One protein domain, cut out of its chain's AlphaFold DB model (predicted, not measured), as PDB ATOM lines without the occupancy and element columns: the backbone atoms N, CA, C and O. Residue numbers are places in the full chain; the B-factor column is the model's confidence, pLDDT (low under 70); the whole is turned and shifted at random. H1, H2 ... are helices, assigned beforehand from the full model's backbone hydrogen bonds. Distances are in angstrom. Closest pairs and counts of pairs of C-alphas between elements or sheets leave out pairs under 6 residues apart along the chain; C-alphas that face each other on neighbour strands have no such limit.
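Overview. This is residues 57 to 140 of the 145 residues of the protein "Urb2 domain-containing protein" of Callosobruchus maculatus (UniProt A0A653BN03). A hairpin of two long helices, H2 and H3, makes the core, and a second hairpin, H4 and H5, packs on one side of it, with H5 crossing H3. The short H1 packs on the other side, next to H3. The 84 printed residues hold five named helices, H1 to H5 in chain order, and no named strand: the class is all helix. The whole is compact and rounded, with a radius of gyration of the C-alphas of 12.0 A and spans of 32 by 28 by 23 A.

Arrangement. H1, residues 57 to 63, touches residues 100 to 107 alone of H3, residues 91 to 107, at a shallow tilt of 17 degrees, the same way; the closest C-alphas, of Thr 59 and Cys 100, are 6.0 A apart. H2, residues 69 to 86, is the hub, touching the four other helices. It touches H1 only at the corner, where the closest C-alphas, of Val 63 and Ile 69, are 6.4 A apart. H2 and H3 form a helical hairpin at a shallow tilt of 29 degrees; their closest C-alphas, of Ser 73 and Leu 104, are 5.2 A apart. With residues 70 to 78 alone, H2 touches H4, residues 110 to 119, at 36 degrees, only just steep; the closest C-alphas are Leu 74 and Leu 116, 6.5 A. H5, residues 122 to 139, touches H3 about perpendicular, at 78 degrees, residues 131 to 139 meeting 101 to 105 alone; the closest C-alphas are Tyr 102 and Tyr 135, 6.2 A. H1 is apart from H4 and H5. Every O i to N i+4 pair is within hydrogen-bond range in H1 and H5, against 12 of 14 in H2, 11 of 13 in H3 and 5 of 6 in H4.

Along the chain. H1 begins at C-alpha 57 (-31.083, 28.707, -15.649). H2 is 25.8 A long, H3 24.7 A and H5 24.4 A, ending at C-alpha 139 (-16.005, 34.832, -18.083).

Size, cuts and confidence. The C-alphas farthest apart, of Lys 67 and Tyr 90, are 32.7 A apart. The printed part has no cut, and its four links are tight. The pLDDT is under 70 at residues 66 to 68 and 139 to 140.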
ATOM      1  N   LYS A  57     -30.139  27.616 -15.357       94.44
ATOM      2  CA  LYS A  57     -31.083  28.707 -15.649       94.44
ATOM      3  C   LYS A  57     -31.626  29.332 -14.370       94.44
ATOM      4  O   LYS A  57     -31.633  30.557 -14.250       94.44
ATOM      5  N   LEU A  58     -32.019  28.503 -13.404       91.50
ATOM      6  CA  LEU A  58     -32.478  28.956 -12.095       91.50
ATOM      7  C   LEU A  58     -31.401  29.790 -11.385       91.50
ATOM      8  O   LEU A  58     -31.697  30.867 -10.871       91.50
ATOM      9  N   THR A  59     -30.149  29.329 -11.410       92.12
ATOM     10  CA  THR A  59     -28.997  30.028 -10.822       92.12
ATOM     11  C   THR A  59     -28.763  31.382 -11.491       92.12
ATOM     12  O   THR A  59     -28.552  32.387 -10.813       92.12
ATOM     13  N   LYS A  60     -28.856  31.447 -12.820       90.69
ATOM     14  CA  LYS A  60     -28.704  32.694 -13.580       90.69
ATOM     15  C   LYS A  60     -29.821  33.700 -13.274       90.69
ATOM     16  O   LYS A  60     -29.541  34.879 -13.070       90.69
ATOM     17  N   SER A  61     -31.072  33.241 -13.201       87.31
ATOM     18  CA  SER A  61     -32.221  34.066 -12.797       87.31
ATOM     19  C   SER A  61     -32.140  34.523 -11.342       87.31
ATOM     20  O   SER A  61     -32.620  35.604 -11.011       87.31
ATOM     21  N   LEU A  62     -31.530  33.716 -10.472       85.06
ATOM     22  CA  LEU A  62     -31.248  34.120  -9.105       85.06
ATOM     23  C   LEU A  62     -30.242  35.270  -9.118       85.06
ATOM     24  O   LEU A  62     -30.566  36.353  -8.659       85.06
ATOM     25  N   VAL A  63     -29.068  35.096  -9.725       86.25
ATOM     26  CA  VAL A  63     -28.010  36.122  -9.751       86.25
ATOM     27  C   VAL A  63     -28.493  37.481 -10.286       86.25
ATOM     28  O   VAL A  63     -28.043  38.519  -9.802       86.25
ATOM     29  N   SER A  64     -29.454  37.512 -11.214       82.19
ATOM     30  CA  SER A  64     -30.008  38.767 -11.740       82.19
ATOM     31  C   SER A  64     -30.951  39.516 -10.783       82.19
ATOM     32  O   SER A  64     -31.244  40.690 -11.017       82.19
ATOM     33  N   CYS A  65     -31.440  38.887  -9.709       73.69
ATOM     34  CA  CYS A  65     -32.553  39.420  -8.924       73.69
ATOM     35  C   CYS A  65     -32.178  40.485  -7.871       73.69
ATOM     36  O   CYS A  65     -33.042  41.311  -7.573       73.69
ATOM     37  N   GLN A  66     -30.963  40.513  -7.285       66.75
ATOM     38  CA  GLN A  66     -30.572  41.551  -6.300       66.75
ATOM     39  C   GLN A  66     -29.156  41.423  -5.707       66.75
ATOM     40  O   GLN A  66     -28.551  40.359  -5.723       66.75
ATOM     41  N   LYS A  67     -28.683  42.500  -5.053       66.38
ATOM     42  CA  LYS A  67     -27.444  42.533  -4.240       66.38
ATOM     43  C   LYS A  67     -27.467  41.597  -3.025       66.38
ATOM     44  O   LYS A  67     -26.422  41.124  -2.598       66.38
ATOM     45  N   ASP A  68     -28.640  41.303  -2.470       68.31
ATOM     46  CA  ASP A  68     -28.752  40.417  -1.301       68.31
ATOM     47  C   ASP A  68     -28.383  38.957  -1.631       68.31
ATOM     48  O   ASP A  68     -28.091  38.155  -0.743       68.31
ATOM     49  N   ILE A  69     -28.299  38.637  -2.926       72.75
ATOM     50  CA  ILE A  69     -27.960  37.315  -3.446       72.75
ATOM     51  C   ILE A  69     -26.469  37.024  -3.323       72.75
ATOM     52  O   ILE A  69     -26.119  35.866  -3.130       72.75
ATOM     53  N   CYS A  70     -25.601  38.042  -3.258       74.88
ATOM     54  CA  CYS A  70     -24.171  37.859  -2.980       74.88
ATOM     55  C   CYS A  70     -23.933  37.002  -1.725       74.88
ATOM     56  O   CYS A  70     -23.048  36.149  -1.703       74.88
ATOM     57  N   ARG A  71     -24.757  37.200  -0.684       76.31
ATOM     58  CA  ARG A  71     -24.657  36.455   0.579       76.31
ATOM     59  C   ARG A  71     -24.999  34.980   0.399       76.31
ATOM     60  O   ARG A  71     -24.392  34.137   1.037       76.31
ATOM     61  N   ILE A  72     -25.958  34.681  -0.470       81.62
ATOM     62  CA  ILE A  72     -26.460  33.334  -0.765       81.62
ATOM     63  C   ILE A  72     -25.494  32.596  -1.678       81.62
ATOM     64  O   ILE A  72     -25.236  31.412  -1.477       81.62
ATOM     65  N   SER A  73     -24.958  33.305  -2.670       87.25
ATOM     66  CA  SER A  73     -24.084  32.748  -3.691       87.25
ATOM     67  C   SER A  73     -22.878  32.045  -3.092       87.25
ATOM     68  O   SER A  73     -22.473  31.007  -3.597       87.25
ATOM     69  N   LEU A  74     -22.361  32.552  -1.971       88.31
ATOM     70  CA  LEU A  74     -21.278  31.919  -1.222       88.31
ATOM     71  C   LEU A  74     -21.653  30.543  -0.674       88.31
ATOM     72  O   LEU A  74     -20.868  29.605  -0.792       88.31
ATOM     73  N   TYR A  75     -22.848  30.410  -0.098       88.62
ATOM     74  CA  TYR A  75     -23.321  29.129   0.420       88.62
ATOM     75  C   TYR A  75     -23.559  28.138  -0.714       88.62
ATOM     76  O   TYR A  75     -23.122  26.999  -0.615       88.62
ATOM     77  N   LEU A  76     -24.172  28.590  -1.813       92.25
ATOM     78  CA  LEU A  76     -24.408  27.747  -2.986       92.25
ATOM     79  C   LEU A  76     -23.103  27.302  -3.656       92.25
ATOM     80  O   LEU A  76     -22.988  26.145  -4.045       92.25
ATOM     81  N   LEU A  77     -22.105  28.187  -3.748       93.81
ATOM     82  CA  LEU A  77     -20.764  27.827  -4.217       93.81
ATOM     83  C   LEU A  77     -20.155  26.735  -3.341       93.81
ATOM     84  O   LEU A  77     -19.673  25.737  -3.868       93.81
ATOM     85  N   GLY A  78     -20.212  26.907  -2.018       93.31
ATOM     86  CA  GLY A  78     -19.744  25.898  -1.073       93.31
ATOM     87  C   GLY A  78     -20.471  24.564  -1.229       93.31
ATOM     88  O   GLY A  78     -19.823  23.525  -1.253       93.31
ATOM     89  N   ASP A  79     -21.793  24.586  -1.413       94.00
ATOM     90  CA  ASP A  79     -22.593  23.373  -1.595       94.00
ATOM     91  C   ASP A  79     -22.205  22.616  -2.880       94.00
ATOM     92  O   ASP A  79     -22.075  21.393  -2.850       94.00
ATOM     93  N   ILE A  80     -21.975  23.317  -4.000       95.88
ATOM     94  CA  ILE A  80     -21.553  22.684  -5.264       95.88
ATOM     95  C   ILE A  80     -20.124  22.135  -5.149       95.88
ATOM     96  O   ILE A  80     -19.868  21.005  -5.559       95.88
ATOM     97  N   LEU A  81     -19.196  22.901  -4.568       95.25
ATOM     98  CA  LEU A  81     -17.810  22.458  -4.378       95.25
ATOM     99  C   LEU A  81     -17.728  21.231  -3.463       95.25
ATOM    100  O   LEU A  81     -17.020  20.279  -3.777       95.25
ATOM    101  N   HIS A  82     -18.531  21.206  -2.399       94.31
ATOM    102  CA  HIS A  82     -18.650  20.049  -1.514       94.31
ATOM    103  C   HIS A  82     -19.163  18.803  -2.240       94.31
ATOM    104  O   HIS A  82     -18.746  17.689  -1.937       94.31
ATOM    105  N   GLN A  83     -20.055  18.966  -3.221       95.12
ATOM    106  CA  GLN A  83     -20.472  17.844  -4.060       95.12
ATOM    107  C   GLN A  83     -19.326  17.337  -4.939       95.12
ATOM    108  O   GLN A  83     -19.137  16.130  -5.045       95.12
ATOM    109  N   TYR A  84     -18.505  18.227  -5.500       94.62
ATOM    110  CA  TYR A  84     -17.342  17.825  -6.301       94.62
ATOM    111  C   TYR A  84     -16.277  17.063  -5.508       94.62
ATOM    112  O   TYR A  84     -15.530  16.290  -6.100       94.62
ATOM    113  N   GLU A  85     -16.205  17.242  -4.188       92.00
ATOM    114  CA  GLU A  85     -15.338  16.417  -3.337       92.00
ATOM    115  C   GLU A  85     -15.861  14.994  -3.151       92.00
ATOM    116  O   GLU A  85     -15.083  14.067  -2.940       92.00
ATOM    117  N   LYS A  86     -17.183  14.821  -3.191       91.81
ATOM    118  CA  LYS A  86     -17.845  13.553  -2.875       91.81
ATOM    119  C   LYS A  86     -18.045  12.667  -4.086       91.81
ATOM    120  O   LYS A  86     -18.013  11.447  -3.954       91.81
ATOM    121  N   VAL A  87     -18.335  13.273  -5.232       93.50
ATOM    122  CA  VAL A  87     -18.769  12.547  -6.420       93.50
ATOM    123  C   VAL A  87     -18.006  12.996  -7.654       93.50
ATOM    124  O   VAL A  87     -17.745  14.179  -7.869       93.50
ATOM    125  N   THR A  88     -17.694  12.028  -8.510       94.25
ATOM    126  CA  THR A  88     -17.223  12.300  -9.869       94.25
ATOM    127  C   THR A  88     -18.426  12.244 -10.797       94.25
ATOM    128  O   THR A  88     -19.080  11.211 -10.880       94.25
ATOM    129  N   LEU A  89     -18.736  13.351 -11.469       95.00
ATOM    130  CA  LEU A  89     -19.896  13.470 -12.356       95.00
ATOM    131  C   LEU A  89     -19.512  13.283 -13.822       95.00
ATOM    132  O   LEU A  89     -18.391  13.619 -14.217       95.00
ATOM    133  N   TYR A  90     -20.474  12.845 -14.636       95.38
ATOM    134  CA  TYR A  90     -20.345  12.900 -16.093       95.38
ATOM    135  C   TYR A  90     -20.084  14.331 -16.575       95.38
ATOM    136  O   TYR A  90     -20.600  15.306 -16.018       95.38
ATOM    137  N   THR A  91     -19.288  14.453 -17.638       94.31
ATOM    138  CA  THR A  91     -18.816  15.741 -18.164       94.31
ATOM    139  C   THR A  91     -19.961  16.690 -18.515       94.31
ATOM    140  O   THR A  91     -19.892  17.866 -18.155       94.31
ATOM    141  N   ASP A  92     -21.033  16.187 -19.131       94.44
ATOM    142  CA  ASP A  92     -22.185  16.999 -19.553       94.44
ATOM    143  C   ASP A  92     -22.909  17.633 -18.359       94.44
ATOM    144  O   ASP A  92     -23.233  18.820 -18.361       94.44
ATOM    145  N   ILE A  93     -23.072  16.868 -17.279       96.06
ATOM    146  CA  ILE A  93     -23.690  17.336 -16.032       96.06
ATOM    147  C   ILE A  93     -22.755  18.331 -15.333       96.06
ATOM    148  O   ILE A  93     -23.171  19.413 -14.905       96.06
ATOM    149  N   LYS A  94     -21.460  17.993 -15.256       95.81
ATOM    150  CA  LYS A  94     -20.427  18.831 -14.635       95.81
ATOM    151  C   LYS A  94     -20.302  20.190 -15.323       95.81
ATOM    152  O   LYS A  94     -20.077  21.196 -14.654       95.81
ATOM    153  N   MET A  95     -20.475  20.246 -16.641       96.00
ATOM    154  CA  MET A  95     -20.475  21.491 -17.408       96.00
ATOM    155  C   MET A  95     -21.546  22.470 -16.901       96.00
ATOM    156  O   MET A  95     -21.232  23.631 -16.629       96.00
ATOM    157  N   HIS A  96     -22.784  22.014 -16.704       97.38
ATOM    158  CA  HIS A  96     -23.870  22.868 -16.211       97.38
ATOM    159  C   HIS A  96     -23.646  23.340 -14.768       97.38
ATOM    160  O   HIS A  96     -23.899  24.503 -14.440       97.38
ATOM    161  N   LEU A  97     -23.097  22.486 -13.901       96.75
ATOM    162  CA  LEU A  97     -22.740  22.884 -12.534       96.75
ATOM    163  C   LEU A  97     -21.549  23.858 -12.499       96.75
ATOM    164  O   LEU A  97     -21.544  24.802 -11.705       96.75
ATOM    165  N   ASN A  98     -20.583  23.724 -13.412       95.88
ATOM    166  CA  ASN A  98     -19.520  24.715 -13.594       95.88
ATOM    167  C   ASN A  98     -20.089  26.076 -14.018       95.88
ATOM    168  O   ASN A  98     -19.696  27.105 -13.468       95.88
ATOM    169  N   ASN A  99     -21.063  26.097 -14.930       95.00
ATOM    170  CA  ASN A  99     -21.758  27.330 -15.301       95.00
ATOM    171  C   ASN A  99     -22.505  27.948 -14.109       95.00
ATOM    172  O   ASN A  99     -22.490  29.172 -13.950       95.00
ATOM    173  N   CYS A 100     -23.102  27.133 -13.231       95.44
ATOM    174  CA  CYS A 100     -23.672  27.617 -11.970       95.44
ATOM    175  C   CYS A 100     -22.606  28.326 -11.125       95.44
ATOM    176  O   CYS A 100     -22.816  29.470 -10.725       95.44
ATOM    177  N   ILE A 101     -21.442  27.697 -10.922       95.12
ATOM    178  CA  ILE A 101     -20.310  28.288 -10.193       95.12
ATOM    179  C   ILE A 101     -19.910  29.637 -10.807       95.12
ATOM    180  O   ILE A 101     -19.807  30.627 -10.087       95.12
ATOM    181  N   TYR A 102     -19.739  29.722 -12.126       93.81
ATOM    182  CA  TYR A 102     -19.342  30.969 -12.787       93.81
ATOM    183  C   TYR A 102     -20.387  32.081 -12.654       93.81
ATOM    184  O   TYR A 102     -20.032  33.230 -12.374       93.81
ATOM    185  N   ASN A 103     -21.674  31.747 -12.776       92.00
ATOM    186  CA  ASN A 103     -22.758  32.695 -12.530       92.00
ATOM    187  C   ASN A 103     -22.727  33.198 -11.077       92.00
ATOM    188  O   ASN A 103     -22.802  34.402 -10.840       92.00
ATOM    189  N   LEU A 104     -22.545  32.310 -10.098       92.50
ATOM    190  CA  LEU A 104     -22.478  32.683  -8.683       92.50
ATOM    191  C   LEU A 104     -21.235  33.526  -8.359       92.50
ATOM    192  O   LEU A 104     -21.357  34.530  -7.653       92.50
ATOM    193  N   ILE A 105     -20.064  33.193  -8.916       91.94
ATOM    194  CA  ILE A 105     -18.838  33.996  -8.780       91.94
ATOM    195  C   ILE A 105     -19.064  35.414  -9.305       91.94
ATOM    196  O   ILE A 105     -18.638  36.364  -8.655       91.94
ATOM    197  N   SER A 106     -19.772  35.574 -10.428       89.56
ATOM    198  CA  SER A 106     -20.052  36.899 -11.001       89.56
ATOM    199  C   SER A 106     -20.846  37.818 -10.068       89.56
ATOM    200  O   SER A 106     -20.740  39.040 -10.165       89.56
ATOM    201  N   SER A 107     -21.600  37.235  -9.134       87.12
ATOM    202  CA  SER A 107     -22.325  37.978  -8.103       87.12
ATOM    203  C   SER A 107     -21.486  38.269  -6.857       87.12
ATOM    204  O   SER A 107     -21.882  39.105  -6.058       87.12
ATOM    205  N   CYS A 108     -20.349  37.604  -6.644       88.69
ATOM    206  CA  CYS A 108     -19.559  37.755  -5.423       88.69
ATOM    207  C   CYS A 108     -18.613  38.961  -5.507       88.69
ATOM    208  O   CYS A 108     -17.923  39.160  -6.507       88.69
ATOM    209  N   ASP A 109     -18.528  39.741  -4.428       86.38
ATOM    210  CA  ASP A 109     -17.500  40.773  -4.284       86.38
ATOM    211  C   ASP A 109     -16.166  40.185  -3.778       86.38
ATOM    212  O   ASP A 109     -16.029  38.990  -3.501       86.38
ATOM    213  N   HIS A 110     -15.141  41.031  -3.664       86.81
ATOM    214  CA  HIS A 110     -13.822  40.593  -3.207       86.81
ATOM    215  C   HIS A 110     -13.845  40.036  -1.771       86.81
ATOM    216  O   HIS A 110     -13.125  39.085  -1.463       86.81
ATOM    217  N   HIS A 111     -14.676  40.601  -0.888       88.06
ATOM    218  CA  HIS A 111     -14.781  40.150   0.500       88.06
ATOM    219  C   HIS A 111     -15.440  38.774   0.588       88.06
ATOM    220  O   HIS A 111     -14.964  37.916   1.328       88.06
ATOM    221  N   ALA A 112     -16.481  38.552  -0.210       87.00
ATOM    222  CA  ALA A 112     -17.186  37.295  -0.372       87.00
ATOM    223  C   ALA A 112     -16.224  36.192  -0.847       87.00
ATOM    224  O   ALA A 112     -16.117  35.146  -0.207       87.00
ATOM    225  N   VAL A 113     -15.442  36.452  -1.899       89.31
ATOM    226  CA  VAL A 113     -14.434  35.501  -2.401       89.31
ATOM    227  C   VAL A 113     -13.372  35.192  -1.339       89.31
ATOM    228  O   VAL A 113     -13.063  34.026  -1.098       89.31
ATOM    229  N   ALA A 114     -12.834  36.215  -0.669       90.50
ATOM    230  CA  ALA A 114     -11.829  36.031   0.379       90.50
ATOM    231  C   ALA A 114     -12.377  35.271   1.597       90.50
ATOM    232  O   ALA A 114     -11.646  34.518   2.237       90.50
ATOM    233  N   TYR A 115     -13.650  35.473   1.935       90.31
ATOM    234  CA  TYR A 115     -14.335  34.709   2.971       90.31
ATOM    235  C   TYR A 115     -14.461  33.235   2.574       90.31
ATOM    236  O   TYR A 115     -14.065  32.372   3.355       90.31
ATOM    237  N   LEU A 116     -14.925  32.946   1.353       89.44
ATOM    238  CA  LEU A 116     -15.102  31.573   0.879       89.44
ATOM    239  C   LEU A 116     -13.783  30.788   0.915       89.44
ATOM    240  O   LEU A 116     -13.737  29.696   1.468       89.44
ATOM    241  N   MET A 117     -12.690  31.395   0.443       89.75
ATOM    242  CA  MET A 117     -11.341  30.807   0.476       89.75
ATOM    243  C   MET A 117     -10.834  30.452   1.886       89.75
ATOM    244  O   MET A 117      -9.889  29.680   1.999       89.75
ATOM    245  N   ARG A 118     -11.402  31.029   2.957       90.56
ATOM    246  CA  ARG A 118     -11.025  30.703   4.347       90.56
ATOM    247  C   ARG A 118     -11.905  29.641   4.994       90.56
ATOM    248  O   ARG A 118     -11.473  29.033   5.965       90.56
ATOM    249  N   VAL A 119     -13.148  29.498   4.538       90.69
ATOM    250  CA  VAL A 119     -14.156  28.645   5.193       90.69
ATOM    251  C   VAL A 119     -14.294  27.291   4.500       90.69
ATOM    252  O   VAL A 119     -14.731  26.326   5.122       90.69
ATOM    253  N   LEU A 120     -13.918  27.206   3.225       91.62
ATOM    254  CA  LEU A 120     -13.847  25.942   2.503       91.62
ATOM    255  C   LEU A 120     -12.766  25.017   3.083       91.62
ATOM    256  O   LEU A 120     -11.758  25.462   3.632       91.62
ATOM    257  N   SER A 121     -12.958  23.712   2.904       92.62
ATOM    258  CA  SER A 121     -11.906  22.705   3.079       92.62
ATOM    259  C   SER A 121     -10.732  22.978   2.124       92.62
ATOM    260  O   SER A 121     -10.862  23.705   1.134       92.62
ATOM    261  N   ASN A 122      -9.579  22.354   2.374       92.12
ATOM    262  CA  ASN A 122      -8.411  22.508   1.501       92.12
ATOM    263  C   ASN A 122      -8.714  22.068   0.055       92.12
ATOM    264  O   ASN A 122      -8.391  22.792  -0.883       92.12
ATOM    265  N   ALA A 123      -9.407  20.937  -0.120       91.44
ATOM    266  CA  ALA A 123      -9.765  20.416  -1.439       91.44
ATOM    267  C   ALA A 123     -10.706  21.366  -2.206       91.44
ATOM    268  O   ALA A 123     -10.399  21.765  -3.331       91.44
ATOM    269  N   SER A 124     -11.799  21.815  -1.584       92.94
ATOM    270  CA  SER A 124     -12.718  22.795  -2.173       92.94
ATOM    271  C   SER A 124     -12.038  24.130  -2.444       92.94
ATOM    272  O   SER A 124     -12.355  24.779  -3.436       92.94
ATOM    273  N   THR A 125     -11.101  24.549  -1.592       94.06
ATOM    274  CA  THR A 125     -10.336  25.788  -1.783       94.06
ATOM    275  C   THR A 125      -9.483  25.713  -3.045       94.06
ATOM    276  O   THR A 125      -9.487  26.650  -3.842       94.06
ATOM    277  N   ASP A 126      -8.781  24.605  -3.271       93.06
ATOM    278  CA  ASP A 126      -7.948  24.436  -4.463       93.06
ATOM    279  C   ASP A 126      -8.787  24.303  -5.738       93.06
ATOM    280  O   ASP A 126      -8.497  24.971  -6.735       93.06
ATOM    281  N   LEU A 127      -9.896  23.557  -5.684       93.25
ATOM    282  CA  LEU A 127     -10.884  23.527  -6.767       93.25
ATOM    283  C   LEU A 127     -11.422  24.930  -7.065       93.25
ATOM    284  O   LEU A 127     -11.476  25.354  -8.221       93.25
ATOM    285  N   PHE A 128     -11.780  25.685  -6.027       94.19
ATOM    286  CA  PHE A 128     -12.314  27.027  -6.182       94.19
ATOM    287  C   PHE A 128     -11.289  27.997  -6.774       94.19
ATOM    288  O   PHE A 128     -11.668  28.799  -7.622       94.19
ATOM    289  N   LYS A 129      -9.999  27.910  -6.417       93.75
ATOM    290  CA  LYS A 129      -8.934  28.713  -7.054       93.75
ATOM    291  C   LYS A 129      -8.875  28.468  -8.561       93.75
ATOM    292  O   LYS A 129      -8.923  29.427  -9.327       93.75
ATOM    293  N   ILE A 130      -8.857  27.201  -8.985       93.06
ATOM    294  CA  ILE A 130      -8.820  26.823 -10.409       93.06
ATOM    295  C   ILE A 130     -10.037  27.390 -11.152       93.06
ATOM    296  O   ILE A 130      -9.907  27.982 -12.231       93.06
ATOM    297  N   MET A 131     -11.224  27.250 -10.560       92.50
ATOM    298  CA  MET A 131     -12.475  27.754 -11.131       92.50
ATOM    299  C   MET A 131     -12.508  29.288 -11.166       92.50
ATOM    300  O   MET A 131     -12.932  29.881 -12.155       92.50
ATOM    301  N   TYR A 132     -12.023  29.953 -10.120       92.38
ATOM    302  CA  TYR A 132     -11.988  31.410 -10.024       92.38
ATOM    303  C   TYR A 132     -10.993  32.038 -11.008       92.38
ATOM    304  O   TYR A 132     -11.291  33.064 -11.627       92.38
ATOM    305  N   ASP A 133      -9.843  31.404 -11.222       91.56
ATOM    306  CA  ASP A 133      -8.873  31.839 -12.227       91.56
ATOM    307  C   ASP A 133      -9.401  31.619 -13.648       91.56
ATOM    308  O   ASP A 133      -9.278  32.508 -14.495       91.56
ATOM    309  N   SER A 134     -10.067  30.488 -13.897       89.50
ATOM    310  CA  SER A 134     -10.781  30.230 -15.157       89.50
ATOM    311  C   SER A 134     -11.863  31.282 -15.414       89.50
ATOM    312  O   SER A 134     -11.946  31.843 -16.509       89.50
ATOM    313  N   TYR A 135     -12.639  31.634 -14.385       89.38
ATOM    314  CA  TYR A 135     -13.641  32.694 -14.454       89.38
ATOM    315  C   TYR A 135     -13.019  34.049 -14.821       89.38
ATOM    316  O   TYR A 135     -13.496  34.731 -15.731       89.38
ATOM    317  N   LYS A 136     -11.927  34.440 -14.154       87.56
ATOM    318  CA  LYS A 136     -11.229  35.702 -14.444       87.56
ATOM    319  C   LYS A 136     -10.725  35.773 -15.882       87.56
ATOM    320  O   LYS A 136     -10.808  36.845 -16.475       87.56
ATOM    321  N   LYS A 137     -10.207  34.665 -16.420       84.06
ATOM    322  CA  LYS A 137      -9.653  34.595 -17.779       84.06
ATOM    323  C   LYS A 137     -10.736  34.608 -18.859       84.06
ATOM    324  O   LYS A 137     -10.575  35.308 -19.851       84.06
ATOM    325  N   HIS A 138     -11.826  33.864 -18.667       77.06
ATOM    326  CA  HIS A 138     -12.767  33.558 -19.753       77.06
ATOM    327  C   HIS A 138     -14.160  34.182 -19.590       77.06
ATOM    328  O   HIS A 138     -14.809  34.482 -20.586       77.06
ATOM    329  N   TYR A 139     -14.621  34.417 -18.360       68.25
ATOM    330  CA  TYR A 139     -16.005  34.832 -18.083       68.25
ATOM    331  C   TYR A 139     -16.136  36.288 -17.630       68.25
ATOM    332  O   TYR A 139     -17.174  36.906 -17.837       68.25
ATOM    333  N   ARG A 140     -15.095  36.880 -17.036       63.25
ATOM    334  CA  ARG A 140     -15.131  38.293 -16.618       63.25
ATOM    335  C   ARG A 140     -15.122  39.270 -17.805       63.25
ATOM    336  O   ARG A 140     -15.553  40.411 -17.659       63.25
TER     337      ARG A 140